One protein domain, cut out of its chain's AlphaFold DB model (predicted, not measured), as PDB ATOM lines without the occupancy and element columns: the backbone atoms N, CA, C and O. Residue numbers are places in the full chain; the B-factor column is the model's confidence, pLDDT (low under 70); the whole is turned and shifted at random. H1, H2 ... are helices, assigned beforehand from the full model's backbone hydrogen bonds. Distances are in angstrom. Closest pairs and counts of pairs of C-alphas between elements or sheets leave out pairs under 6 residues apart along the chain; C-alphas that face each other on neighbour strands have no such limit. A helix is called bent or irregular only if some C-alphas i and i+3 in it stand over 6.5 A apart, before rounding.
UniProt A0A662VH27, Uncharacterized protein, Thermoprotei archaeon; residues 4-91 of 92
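What this domain is: This is residues 4 to 91 of the 92 residues of an uncharacterized protein of Thermoprotei archaeon (UniProt A0A662VH27). A long straight helix, H2, makes the base of an open, flat frame, with H1 joined to one end of it and H3 to the other, both set on the same side of H2. H1 folds back from the beginning of H2 as a wide V, while H3 is an arm that stands off beyond the far end of H2 and touches neither helix, and H1 and H3 are apart with open space between them. The printed part has 88 residues with three named helices, in the order H1, H2, H3 along the chain, and no named strand; the class is all helix. The whole is extended, with a radius of gyration of the C-alphas of 23.4 A, and the C-alphas span 62 by 40 by 11 A.

Where its parts are: H2, the longest helix, is residues 31 to 62, 46.0 A from first to last C-alpha; C-alpha 31 is at (99.886, -2.142, 234.319) and C-alpha 62 at (127.268, -38.122, 225.786). Before it in the chain, H1 is residues 4 to 27, 34.9 A long by the same measure, with C-alpha 4 at (128.034, -19.208, 258.977). After it, H3 is residues 68 to 89, 31.8 A long, and C-alpha 89 is at (140.213, -38.704, 258.290).

How they stand to each other: H2 touches H1, and the closest C-alphas are those of Ser 34 and Val 26, 4.9 A apart. H1 touches H2 with residues 25 to 27 alone, and H2 touches H1 with residues 34 to 38 alone. The two helices run opposite ways at a steep tilt of 54 degrees, with their centres 22.0 A apart. H2 and H3 are apart, though they follow each other in the chain. H1 and H3 are apart as well. Residues 4 to 21, which belong to H1, stand free. Residues 39 to 91 also stand free, of which 39 to 62 belong to H2 and 68 to 89 to H3. In H1, H2 and H3 every O i to N i+4 pair is within hydrogen-bond range, and no helix is bent.

The domain as a whole: The outline is flat. The two C-alphas farthest apart are those of Lys 32 and Lys 91, 64.6 A, and the first and last printed C-alphas, of Asn 4 and Lys 91, are 26.9 A apart. The printed part has no cut. The link from H1 to H2, 3 residues, is tight, and so is the link from H2 to H3, 5 residues. The mean pLDDT of the printed part is 81.7; it is under 70 at residues 27 to 29, 63 to 66 and 87 to 91 of this predicted model.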
ATOM      1  N   ASN A   4     128.885 -18.410 259.860       79.38
ATOM      2  CA  ASN A   4     128.034 -19.208 258.977       79.38
ATOM      3  C   ASN A   4     126.535 -19.035 259.294       79.38
ATOM      4  O   ASN A   4     125.707 -19.020 258.389       79.38
ATOM      5  N   LYS A   5     126.172 -18.842 260.571       82.94
ATOM      6  CA  LYS A   5     124.783 -18.609 260.997       82.94
ATOM      7  C   LYS A   5     124.309 -17.206 260.609       82.94
ATOM      8  O   LYS A   5     123.164 -17.041 260.212       82.94
ATOM      9  N   VAL A   6     125.191 -16.210 260.694       90.19
ATOM     10  CA  VAL A   6     124.888 -14.828 260.281       90.19
ATOM     11  C   VAL A   6     124.692 -14.747 258.769       90.19
ATOM     12  O   VAL A   6     123.714 -14.156 258.323       90.19
ATOM     13  N   LEU A   7     125.561 -15.397 257.990       88.62
ATOM     14  CA  LEU A   7     125.431 -15.432 256.532       88.62
ATOM     15  C   LEU A   7     124.150 -16.160 256.090       88.62
ATOM     16  O   LEU A   7     123.455 -15.682 255.197       88.62
ATOM     17  N   GLY A   8     123.797 -17.261 256.762       86.06
ATOM     18  CA  GLY A   8     122.549 -17.984 256.507       86.06
ATOM     19  C   GLY A   8     121.302 -17.144 256.797       86.06
ATOM     20  O   GLY A   8     120.408 -17.059 255.961       86.06
ATOM     21  N   VAL A   9     121.255 -16.462 257.946       90.75
ATOM     22  CA  VAL A   9     120.126 -15.580 258.293       90.75
ATOM     23  C   VAL A   9     120.040 -14.389 257.336       90.75
ATOM     24  O   VAL A   9     118.945 -14.044 256.899       90.75
ATOM     25  N   LEU A  10     121.174 -13.798 256.956       89.38
ATOM     26  CA  LEU A  10     121.209 -12.694 255.998       89.38
ATOM     27  C   LEU A  10     120.653 -13.111 254.629       89.38
ATOM     28  O   LEU A  10     119.861 -12.374 254.051       89.38
ATOM     29  N   MET A  11     121.011 -14.304 254.144       86.69
ATOM     30  CA  MET A  11     120.475 -14.862 252.897       86.69
ATOM     31  C   MET A  11     118.961 -15.087 252.954       86.69
ATOM     32  O   MET A  11     118.253 -14.745 252.008       86.69
ATOM     33  N   ILE A  12     118.450 -15.608 254.073       89.19
ATOM     34  CA  ILE A  12     117.008 -15.821 254.268       89.19
ATOM     35  C   ILE A  12     116.259 -14.486 254.243       89.19
ATOM     36  O   ILE A  12     115.271 -14.346 253.524       89.19
ATOM     37  N   VAL A  13     116.742 -13.495 254.995       93.75
ATOM     38  CA  VAL A  13     116.107 -12.173 255.074       93.75
ATOM     39  C   VAL A  13     116.157 -11.468 253.721       93.75
ATOM     40  O   VAL A  13     115.146 -10.926 253.284       93.75
ATOM     41  N   LEU A  14     117.293 -11.520 253.024       92.50
ATOM     42  CA  LEU A  14     117.440 -10.905 251.707       92.50
ATOM     43  C   LEU A  14     116.482 -11.521 250.680       92.50
ATOM     44  O   LEU A  14     115.826 -10.787 249.944       92.50
ATOM     45  N   SER A  15     116.362 -12.850 250.669       87.25
ATOM     46  CA  SER A  15     115.429 -13.564 249.791       87.25
ATOM     47  C   SER A  15     113.974 -13.179 250.076       87.25
ATOM     48  O   SER A  15     113.220 -12.850 249.159       87.25
ATOM     49  N   LEU A  16     113.597 -13.126 251.357       93.31
ATOM     50  CA  LEU A  16     112.245 -12.757 251.774       93.31
ATOM     51  C   LEU A  16     111.894 -11.310 251.387       93.31
ATOM     52  O   LEU A  16     110.783 -11.036 250.933       93.31
ATOM     53  N   VAL A  17     112.851 -10.390 251.530       92.44
ATOM     54  CA  VAL A  17     112.693  -8.981 251.144       92.44
ATOM     55  C   VAL A  17     112.566  -8.837 249.627       92.44
ATOM     56  O   VAL A  17     111.654  -8.153 249.163       92.44
ATOM     57  N   LEU A  18     113.417  -9.511 248.844       87.19
ATOM     58  CA  LEU A  18     113.308  -9.524 247.380       87.19
ATOM     59  C   LEU A  18     111.950 -10.060 246.919       87.19
ATOM     60  O   LEU A  18     111.351  -9.490 246.010       87.19
ATOM     61  N   PHE A  19     111.457 -11.122 247.559       86.31
ATOM     62  CA  PHE A  19     110.157 -11.706 247.249       86.31
ATOM     63  C   PHE A  19     109.016 -10.713 247.491       86.31
ATOM     64  O   PHE A  19     108.215 -10.474 246.592       86.31
ATOM     65  N   MET A  20     108.986 -10.064 248.660       88.62
ATOM     66  CA  MET A  20     107.989  -9.037 248.990       88.62
ATOM     67  C   MET A  20     108.009  -7.863 248.002       88.62
ATOM     68  O   MET A  20     106.958  -7.445 247.518       88.62
ATOM     69  N   ILE A  21     109.200  -7.354 247.665       85.00
ATOM     70  CA  ILE A  21     109.360  -6.259 246.698       85.00
ATOM     71  C   ILE A  21     108.885  -6.694 245.310       85.00
ATOM     72  O   ILE A  21     108.186  -5.936 244.642       85.00
ATOM     73  N   TYR A  22     109.222  -7.912 244.881       77.31
ATOM     74  CA  TYR A  22     108.796  -8.455 243.595       77.31
ATOM     75  C   TYR A  22     107.274  -8.599 243.517       77.31
ATOM     76  O   TYR A  22     106.667  -8.113 242.564       77.31
ATOM     77  N   THR A  23     106.638  -9.191 244.531       79.56
ATOM     78  CA  THR A  23     105.175  -9.298 244.594       79.56
ATOM     79  C   THR A  23     104.523  -7.915 244.573       79.56
ATOM     80  O   THR A  23     103.555  -7.710 243.844       79.56
ATOM     81  N   TYR A  24     105.076  -6.939 245.294       78.06
ATOM     82  CA  TYR A  24     104.567  -5.569 245.268       78.06
ATOM     83  C   TYR A  24     104.711  -4.915 243.882       78.06
ATOM     84  O   TYR A  24     103.746  -4.348 243.375       78.06
ATOM     85  N   LEU A  25     105.868  -5.048 243.224       75.69
ATOM     86  CA  LEU A  25     106.097  -4.526 241.868       75.69
ATOM     87  C   LEU A  25     105.189  -5.173 240.819       75.69
ATOM     88  O   LEU A  25     104.809  -4.523 239.853       75.69
ATOM     89  N   VAL A  26     104.857  -6.449 240.989       72.31
ATOM     90  CA  VAL A  26     103.996  -7.175 240.051       72.31
ATOM     91  C   VAL A  26     102.526  -6.782 240.220       72.31
ATOM     92  O   VAL A  26     101.829  -6.639 239.220       72.31
ATOM     93  N   TYR A  27     102.042  -6.587 241.450       69.56
ATOM     94  CA  TYR A  27     100.609  -6.385 241.700       69.56
ATOM     95  C   TYR A  27     100.177  -4.925 241.888       69.56
ATOM     96  O   TYR A  27      99.038  -4.600 241.567       69.56
ATOM     97  N   PHE A  28     101.038  -4.052 242.417       69.06
ATOM     98  CA  PHE A  28     100.658  -2.684 242.801       69.06
ATOM     99  C   PHE A  28     101.211  -1.588 241.882       69.06
ATOM    100  O   PHE A  28     100.807  -0.433 242.010       69.06
ATOM    101  N   VAL A  29     102.128  -1.914 240.970       69.06
ATOM    102  CA  VAL A  29     102.696  -0.946 240.019       69.06
ATOM    103  C   VAL A  29     101.909  -0.969 238.708       69.06
ATOM    104  O   VAL A  29     101.443  -2.018 238.274       69.06
ATOM    105  N   ASP A  30     101.782   0.215 238.101       72.75
ATOM    106  CA  ASP A  30     101.130   0.519 236.820       72.75
ATOM    107  C   ASP A  30     101.203  -0.632 235.794       72.75
ATOM    108  O   ASP A  30     102.270  -1.221 235.571       72.75
ATOM    109  N   GLU A  31     100.069  -0.940 235.149       70.69
ATOM    110  CA  GLU A  31      99.886  -2.142 234.319       70.69
ATOM    111  C   GLU A  31     100.962  -2.304 233.238       70.69
ATOM    112  O   GLU A  31     101.367  -3.424 232.919       70.69
ATOM    113  N   LYS A  32     101.495  -1.197 232.707       72.62
ATOM    114  CA  LYS A  32     102.556  -1.236 231.687       72.62
ATOM    115  C   LYS A  32     103.871  -1.796 232.222       72.62
ATOM    116  O   LYS A  32     104.555  -2.540 231.518       72.62
ATOM    117  N   ILE A  33     104.237  -1.429 233.446       70.38
ATOM    118  CA  ILE A  33     105.478  -1.872 234.084       70.38
ATOM    119  C   ILE A  33     105.292  -3.283 234.639       70.38
ATOM    120  O   ILE A  33     106.162  -4.126 234.428       70.38
ATOM    121  N   SER A  34     104.140  -3.582 235.244       70.12
ATOM    122  CA  SER A  34     103.812  -4.943 235.682       70.12
ATOM    123  C   SER A  34     103.892  -5.944 234.519       70.12
ATOM    124  O   SER A  34     104.567  -6.971 234.623       70.12
ATOM    125  N   PHE A  35     103.335  -5.598 233.353       75.62
ATOM    126  CA  PHE A  35     103.393  -6.457 232.171       75.62
ATOM    127  C   PHE A  35     104.827  -6.692 231.670       75.62
ATOM    128  O   PHE A  35     105.172  -7.812 231.289       75.62
ATOM    129  N   ILE A  36     105.695  -5.669 231.702       78.62
ATOM    130  CA  ILE A  36     107.109  -5.811 231.315       78.62
ATOM    131  C   ILE A  36     107.869  -6.724 232.289       78.62
ATOM    132  O   ILE A  36     108.679  -7.549 231.854       78.62
ATOM    133  N   VAL A  37     107.589  -6.603 233.591       80.12
ATOM    134  CA  VAL A  37     108.236  -7.386 234.650       80.12
ATOM    135  C   VAL A  37     107.821  -8.848 234.539       80.12
ATOM    136  O   VAL A  37     108.691  -9.710 234.441       80.12
ATOM    137  N   ILE A  38     106.517  -9.126 234.451       81.62
ATOM    138  CA  ILE A  38     105.978 -10.485 234.292       81.62
ATOM    139  C   ILE A  38     106.513 -11.130 233.012       81.62
ATOM    140  O   ILE A  38     106.973 -12.269 233.031       81.62
ATOM    141  N   LYS A  39     106.495 -10.409 231.885       81.62
ATOM    142  CA  LYS A  39     106.984 -10.945 230.609       81.62
ATOM    143  C   LYS A  39     108.464 -11.323 230.694       81.62
ATOM    144  O   LYS A  39     108.852 -12.372 230.184       81.62
ATOM    145  N   THR A  40     109.270 -10.500 231.362       84.69
ATOM    146  CA  THR A  40     110.701 -10.757 231.564       84.69
ATOM    147  C   THR A  40     110.943 -11.946 232.490       84.69
ATOM    148  O   THR A  40     111.767 -12.798 232.167       84.69
ATOM    149  N   THR A  41     110.233 -12.051 233.615       86.38
ATOM    150  CA  THR A  41     110.435 -13.160 234.560       86.38
ATOM    151  C   THR A  41     109.934 -14.489 234.022       86.38
ATOM    152  O   THR A  41     110.620 -15.497 234.177       86.38
ATOM    153  N   VAL A  42     108.801 -14.499 233.317       85.81
ATOM    154  CA  VAL A  42     108.305 -15.692 232.621       85.81
ATOM    155  C   VAL A  42     109.289 -16.110 231.531       85.81
ATOM    156  O   VAL A  42     109.653 -17.282 231.463       85.81
ATOM    157  N   TYR A  43     109.789 -15.166 230.728       87.12
ATOM    158  CA  TYR A  43     110.820 -15.456 229.732       87.12
ATOM    159  C   TYR A  43     112.081 -16.048 230.374       87.12
ATOM    160  O   TYR A  43     112.564 -17.084 229.926       87.12
ATOM    161  N   LEU A  44     112.575 -15.451 231.462       94.00
ATOM    162  CA  LEU A  44     113.752 -15.942 232.173       94.00
ATOM    163  C   LEU A  44     113.520 -17.347 232.752       94.00
ATOM    164  O   LEU A  44     114.386 -18.209 232.625       94.00
ATOM    165  N   SER A  45     112.338 -17.611 233.313       89.75
ATOM    166  CA  SER A  45     111.956 -18.943 233.793       89.75
ATOM    167  C   SER A  45     111.967 -19.979 232.667       89.75
ATOM    168  O   SER A  45     112.437 -21.099 232.862       89.75
ATOM    169  N   VAL A  46     111.483 -19.612 231.479       89.56
ATOM    170  CA  VAL A  46     111.513 -20.483 230.296       89.56
ATOM    171  C   VAL A  46     112.949 -20.704 229.816       89.56
ATOM    172  O   VAL A  46     113.305 -21.832 229.490       89.56
ATOM    173  N   VAL A  47     113.802 -19.678 229.823       95.56
ATOM    174  CA  VAL A  47     115.228 -19.814 229.480       95.56
ATOM    175  C   VAL A  47     115.924 -20.801 230.415       95.56
ATOM    176  O   VAL A  47     116.631 -21.683 229.937       95.56
ATOM    177  N   VAL A  48     115.686 -20.713 231.727       95.38
ATOM    178  CA  VAL A  48     116.251 -21.660 232.705       95.38
ATOM    179  C   VAL A  48     115.800 -23.091 232.411       95.38
ATOM    180  O   VAL A  48     116.625 -24.004 232.415       95.38
ATOM    181  N   LEU A  49     114.518 -23.293 232.088       94.00
ATOM    182  CA  LEU A  49     114.006 -24.605 231.687       94.00
ATOM    183  C   LEU A  49     114.675 -25.119 230.410       94.00
ATOM    184  O   LEU A  49     115.080 -26.276 230.358       94.00
ATOM    185  N   ILE A  50     114.834 -24.272 229.393       94.62
ATOM    186  CA  ILE A  50     115.497 -24.647 228.138       94.62
ATOM    187  C   ILE A  50     116.959 -25.015 228.389       94.62
ATOM    188  O   ILE A  50     117.422 -26.018 227.856       94.62
ATOM    189  N   VAL A  51     117.680 -24.261 229.220       95.88
ATOM    190  CA  VAL A  51     119.065 -24.582 229.596       95.88
ATOM    191  C   VAL A  51     119.131 -25.929 230.321       95.88
ATOM    192  O   VAL A  51     120.005 -26.739 230.016       95.88
ATOM    193  N   ALA A  52     118.186 -26.214 231.220       92.88
ATOM    194  CA  ALA A  52     118.096 -27.516 231.877       92.88
ATOM    195  C   ALA A  52     117.823 -28.652 230.872       92.88
ATOM    196  O   ALA A  52     118.522 -29.664 230.889       92.88
ATOM    197  N   PHE A  53     116.872 -28.478 229.947       92.88
ATOM    198  CA  PHE A  53     116.609 -29.459 228.887       92.88
ATOM    199  C   PHE A  53     117.803 -29.644 227.952       92.88
ATOM    200  O   PHE A  53     118.102 -30.766 227.553       92.88
ATOM    201  N   MET A  54     118.515 -28.567 227.633       92.88
ATOM    202  CA  MET A  54     119.731 -28.606 226.828       92.88
ATOM    203  C   MET A  54     120.833 -29.394 227.536       92.88
ATOM    204  O   MET A  54     121.504 -30.201 226.898       92.88
ATOM    205  N   TYR A  55     120.985 -29.215 228.850       92.50
ATOM    206  CA  TYR A  55     121.923 -29.994 229.654       92.50
ATOM    207  C   TYR A  55     121.571 -31.486 229.656       92.50
ATOM    208  O   TYR A  55     122.442 -32.323 229.429       92.50
ATOM    209  N   VAL A  56     120.293 -31.829 229.839       89.25
ATOM    210  CA  VAL A  56     119.831 -33.227 229.777       89.25
ATOM    211  C   VAL A  56     120.045 -33.815 228.379       89.25
ATOM    212  O   VAL A  56     120.582 -34.911 228.253       89.25
ATOM    213  N   GLY A  57     119.701 -33.081 227.319       88.44
ATOM    214  CA  GLY A  57     119.943 -33.507 225.939       88.44
ATOM    215  C   GLY A  57     121.430 -33.714 225.640       88.44
ATOM    216  O   GLY A  57     121.802 -34.705 225.013       88.44
ATOM    217  N   TYR A  58     122.293 -32.833 226.149       87.44
ATOM    218  CA  TYR A  58     123.743 -32.988 226.066       87.44
ATOM    219  C   TYR A  58     124.226 -34.249 226.793       87.44
ATOM    220  O   TYR A  58     125.027 -35.000 226.240       87.44
ATOM    221  N   ALA A  59     123.710 -34.515 227.996       86.06
ATOM    222  CA  ALA A  59     124.042 -35.716 228.756       86.06
ATOM    223  C   ALA A  59     123.617 -36.999 228.025       86.06
ATOM    224  O   ALA A  59     124.402 -37.937 227.987       86.06
ATOM    225  N   LEU A  60     122.444 -37.025 227.381       82.38
ATOM    226  CA  LEU A  60     121.963 -38.183 226.610       82.38
ATOM    227  C   LEU A  60     122.785 -38.464 225.343       82.38
ATOM    228  O   LEU A  60     122.972 -39.616 224.967       82.38
ATOM    229  N   ILE A  61     123.299 -37.429 224.673       84.44
ATOM    230  CA  ILE A  61     124.223 -37.625 223.541       84.44
ATOM    231  C   ILE A  61     125.546 -38.211 224.035       84.44
ATOM    232  O   ILE A  61     126.197 -38.990 223.342       84.44
ATOM    233  N   LYS A  62     125.959 -37.804 225.234       77.12
ATOM    234  CA  LYS A  62     127.268 -38.122 225.786       77.12
ATOM    235  C   LYS A  62     127.259 -39.298 226.751       77.12
ATOM    236  O   LYS A  62     128.334 -39.602 227.252       77.12
ATOM    237  N   THR A  63     126.115 -39.939 227.017       67.31
ATOM    238  CA  THR A  63     126.040 -41.138 227.861       67.31
ATOM    239  C   THR A  63     126.844 -42.246 227.191       67.31
ATOM    240  O   THR A  63     126.401 -42.785 226.172       67.31
ATOM    241  N   PRO A  64     128.035 -42.586 227.719       57.69
ATOM    242  CA  PRO A  64     128.763 -43.738 227.241       57.69
ATOM    243  C   PRO A  64     127.919 -44.951 227.631       57.69
ATOM    244  O   PRO A  64     127.552 -45.118 228.793       57.69
ATOM    245  N   SER A  65     127.543 -45.762 226.647       60.81
ATOM    246  CA  SER A  65     126.839 -47.026 226.864       60.81
ATOM    247  C   SER A  65     127.814 -48.038 227.476       60.81
ATOM    248  O   SER A  65     128.216 -48.995 226.821       60.81
ATOM    249  N   ILE A  66     128.273 -47.767 228.698       60.19
ATOM    250  CA  ILE A  66     129.194 -48.617 229.449       60.19
ATOM    251  C   ILE A  66     128.426 -49.902 229.792       60.19
ATOM    252  O   ILE A  66     127.289 -49.809 230.270       60.19
ATOM    253  N   PRO A  67     128.987 -51.093 229.522       77.12
ATOM    254  CA  PRO A  67     128.380 -52.350 229.932       77.12
ATOM    255  C   PRO A  67     128.047 -52.319 231.432       77.12
ATOM    256  O   PRO A  67     128.825 -51.770 232.214       77.12
ATOM    257  N   PRO A  68     126.933 -52.925 231.870       72.19
ATOM    258  CA  PRO A  68     126.527 -52.895 233.278       72.19
ATOM    259  C   PRO A  68     127.622 -53.394 234.239       72.19
ATOM    260  O   PRO A  68     127.748 -52.881 235.344       72.19
ATOM    261  N   GLU A  69     128.472 -54.317 233.785       78.69
ATOM    262  CA  GLU A  69     129.581 -54.903 234.548       78.69
ATOM    263  C   GLU A  69     130.744 -53.922 234.817       78.69
ATOM    264  O   GLU A  69     131.417 -53.998 235.844       78.69
ATOM    265  N   GLU A  70     130.993 -52.979 233.905       76.88
ATOM    266  CA  GLU A  70     132.004 -51.927 234.086       76.88
ATOM    267  C   GLU A  70     131.466 -50.790 234.965       76.88
ATOM    268  O   GLU A  70     132.213 -50.222 235.761       76.88
ATOM    269  N   LEU A  71     130.162 -50.500 234.886       81.12
ATOM    270  CA  LEU A  71     129.499 -49.521 235.749       81.12
ATOM    271  C   LEU A  71     129.513 -49.965 237.221       81.12
ATOM    272  O   LEU A  71     129.781 -49.151 238.102       81.12
ATOM    273  N   GLU A  72     129.275 -51.253 237.479       81.75
ATOM    274  CA  GLU A  72     129.320 -51.842 238.823       81.75
ATOM    275  C   GLU A  72     130.728 -51.747 239.430       81.75
ATOM    276  O   GLU A  72     130.877 -51.306 240.567       81.75
ATOM    277  N   LYS A  73     131.778 -52.011 238.637       84.75
ATOM    278  CA  LYS A  73     133.174 -51.844 239.080       84.75
ATOM    279  C   LYS A  73     133.531 -50.396 239.417       84.75
ATOM    280  O   LYS A  73     134.195 -50.169 240.423       84.75
ATOM    281  N   ILE A  74     133.090 -49.429 238.608       82.62
ATOM    282  CA  ILE A  74     133.343 -47.999 238.859       82.62
ATOM    283  C   ILE A  74     132.634 -47.547 240.143       82.62
ATOM    284  O   ILE A  74     133.217 -46.820 240.943       82.62
ATOM    285  N   ILE A  75     131.393 -47.991 240.371       86.06
ATOM    286  CA  ILE A  75     130.648 -47.676 241.599       86.06
ATOM    287  C   ILE A  75     131.330 -48.302 242.826       86.06
ATOM    288  O   ILE A  75     131.496 -47.619 243.837       86.06
ATOM    289  N   ASP A  76     131.784 -49.554 242.736       87.38
ATOM    290  CA  ASP A  76     132.522 -50.229 243.812       87.38
ATOM    291  C   ASP A  76     133.858 -49.549 244.141       87.38
ATOM    292  O   ASP A  76     134.259 -49.481 245.308       87.38
ATOM    293  N   GLU A  77     134.566 -49.052 243.126       86.75
ATOM    294  CA  GLU A  77     135.831 -48.336 243.287       86.75
ATOM    295  C   GLU A  77     135.612 -46.971 243.955       86.75
ATOM    296  O   GLU A  77     136.262 -46.685 244.962       86.75
ATOM    297  N   ILE A  78     134.604 -46.204 243.514       85.88
ATOM    298  CA  ILE A  78     134.190 -44.937 244.147       85.88
ATOM    299  C   ILE A  78     133.820 -45.157 245.622       85.88
ATOM    300  O   ILE A  78     134.278 -44.420 246.497       85.88
ATOM    301  N   LEU A  79     133.034 -46.196 245.926       89.00
ATOM    302  CA  LEU A  79     132.645 -46.520 247.301       89.00
ATOM    303  C   LEU A  79     133.850 -46.924 248.163       89.00
ATOM    304  O   LEU A  79     133.900 -46.594 249.350       89.00
ATOM    305  N   LYS A  80     134.832 -47.643 247.606       87.75
ATOM    306  CA  LYS A  80     136.061 -47.997 248.332       87.75
ATOM    307  C   LYS A  80     136.924 -46.781 248.625       87.75
ATOM    308  O   LYS A  80     137.394 -46.665 249.756       87.75
ATOM    309  N   GLU A  81     137.125 -45.899 247.653       86.31
ATOM    310  CA  GLU A  81     137.897 -44.665 247.835       86.31
ATOM    311  C   GLU A  81     137.252 -43.756 248.887       86.31
ATOM    312  O   GLU A  81     137.934 -43.295 249.805       86.31
ATOM    313  N   GLU A  82     135.928 -43.585 248.845       86.44
ATOM    314  CA  GLU A  82     135.199 -42.774 249.824       86.44
ATOM    315  C   GLU A  82     135.323 -43.354 251.247       86.44
ATOM    316  O   GLU A  82     135.549 -42.625 252.220       86.44
ATOM    317  N   ASN A  83     135.269 -44.685 251.376       82.00
ATOM    318  CA  ASN A  83     135.508 -45.363 252.647       82.00
ATOM    319  C   ASN A  83     136.959 -45.231 253.121       82.00
ATOM    320  O   ASN A  83     137.182 -45.011 254.306       82.00
ATOM    321  N   GLN A  84     137.951 -45.334 252.235       81.94
ATOM    322  CA  GLN A  84     139.364 -45.148 252.588       81.94
ATOM    323  C   GLN A  84     139.696 -43.700 252.981       81.94
ATOM    324  O   GLN A  84     140.589 -43.441 253.789       81.94
ATOM    325  N   GLN A  85     138.971 -42.727 252.448       75.62
ATOM    326  CA  GLN A  85     139.159 -41.333 252.825       75.62
ATOM    327  C   GLN A  85     138.486 -41.013 254.169       75.62
ATOM    328  O   GLN A  85     139.054 -40.278 254.986       75.62
ATOM    329  N   ASN A  86     137.323 -41.618 254.447       75.38
ATOM    330  CA  ASN A  86     136.616 -41.439 255.718       75.38
ATOM    331  C   ASN A  86     137.371 -42.046 256.912       75.38
ATOM    332  O   ASN A  86     137.411 -41.450 257.988       75.38
ATOM    333  N   ASN A  87     138.023 -43.192 256.725       69.94
ATOM    334  CA  ASN A  87     138.689 -43.920 257.803       69.94
ATOM    335  C   ASN A  87     140.132 -43.436 258.022       69.94
ATOM    336  O   ASN A  87     140.668 -43.626 259.114       69.94
ATOM    337  N   THR A  88     140.720 -42.747 257.040       65.00
ATOM    338  CA  THR A  88     141.966 -41.983 257.200       65.00
ATOM    339  C   THR A  88     141.703 -40.662 257.931       65.00
ATOM    340  O   THR A  88     142.406 -40.357 258.886       65.00
ATOM    341  N   SER A  89     140.613 -39.952 257.602       58.25
ATOM    342  CA  SER A  89     140.213 -38.704 258.290       58.25
ATOM    343  C   SER A  89     139.683 -38.907 259.719       58.25
ATOM    344  O   SER A  89     139.537 -37.945 260.460       58.25
ATOM    345  N   SER A  90     139.348 -40.146 260.100       56.00
ATOM    346  CA  SER A  90     138.872 -40.512 261.447       56.00
ATOM    347  C   SER A  90     140.000 -41.029 262.363       56.00
ATOM    348  O   SER A  90     139.771 -41.319 263.536       56.00
ATOM    349  N   LYS A  91     141.221 -41.189 261.827       52.53
ATOM    350  CA  LYS A  91     142.414 -41.639 262.570       52.53
ATOM    351  C   LYS A  91     143.419 -40.518 262.875       52.53
ATOM    352  O   LYS A  91     144.352 -40.780 263.632       52.53
TER     353      LYS A  91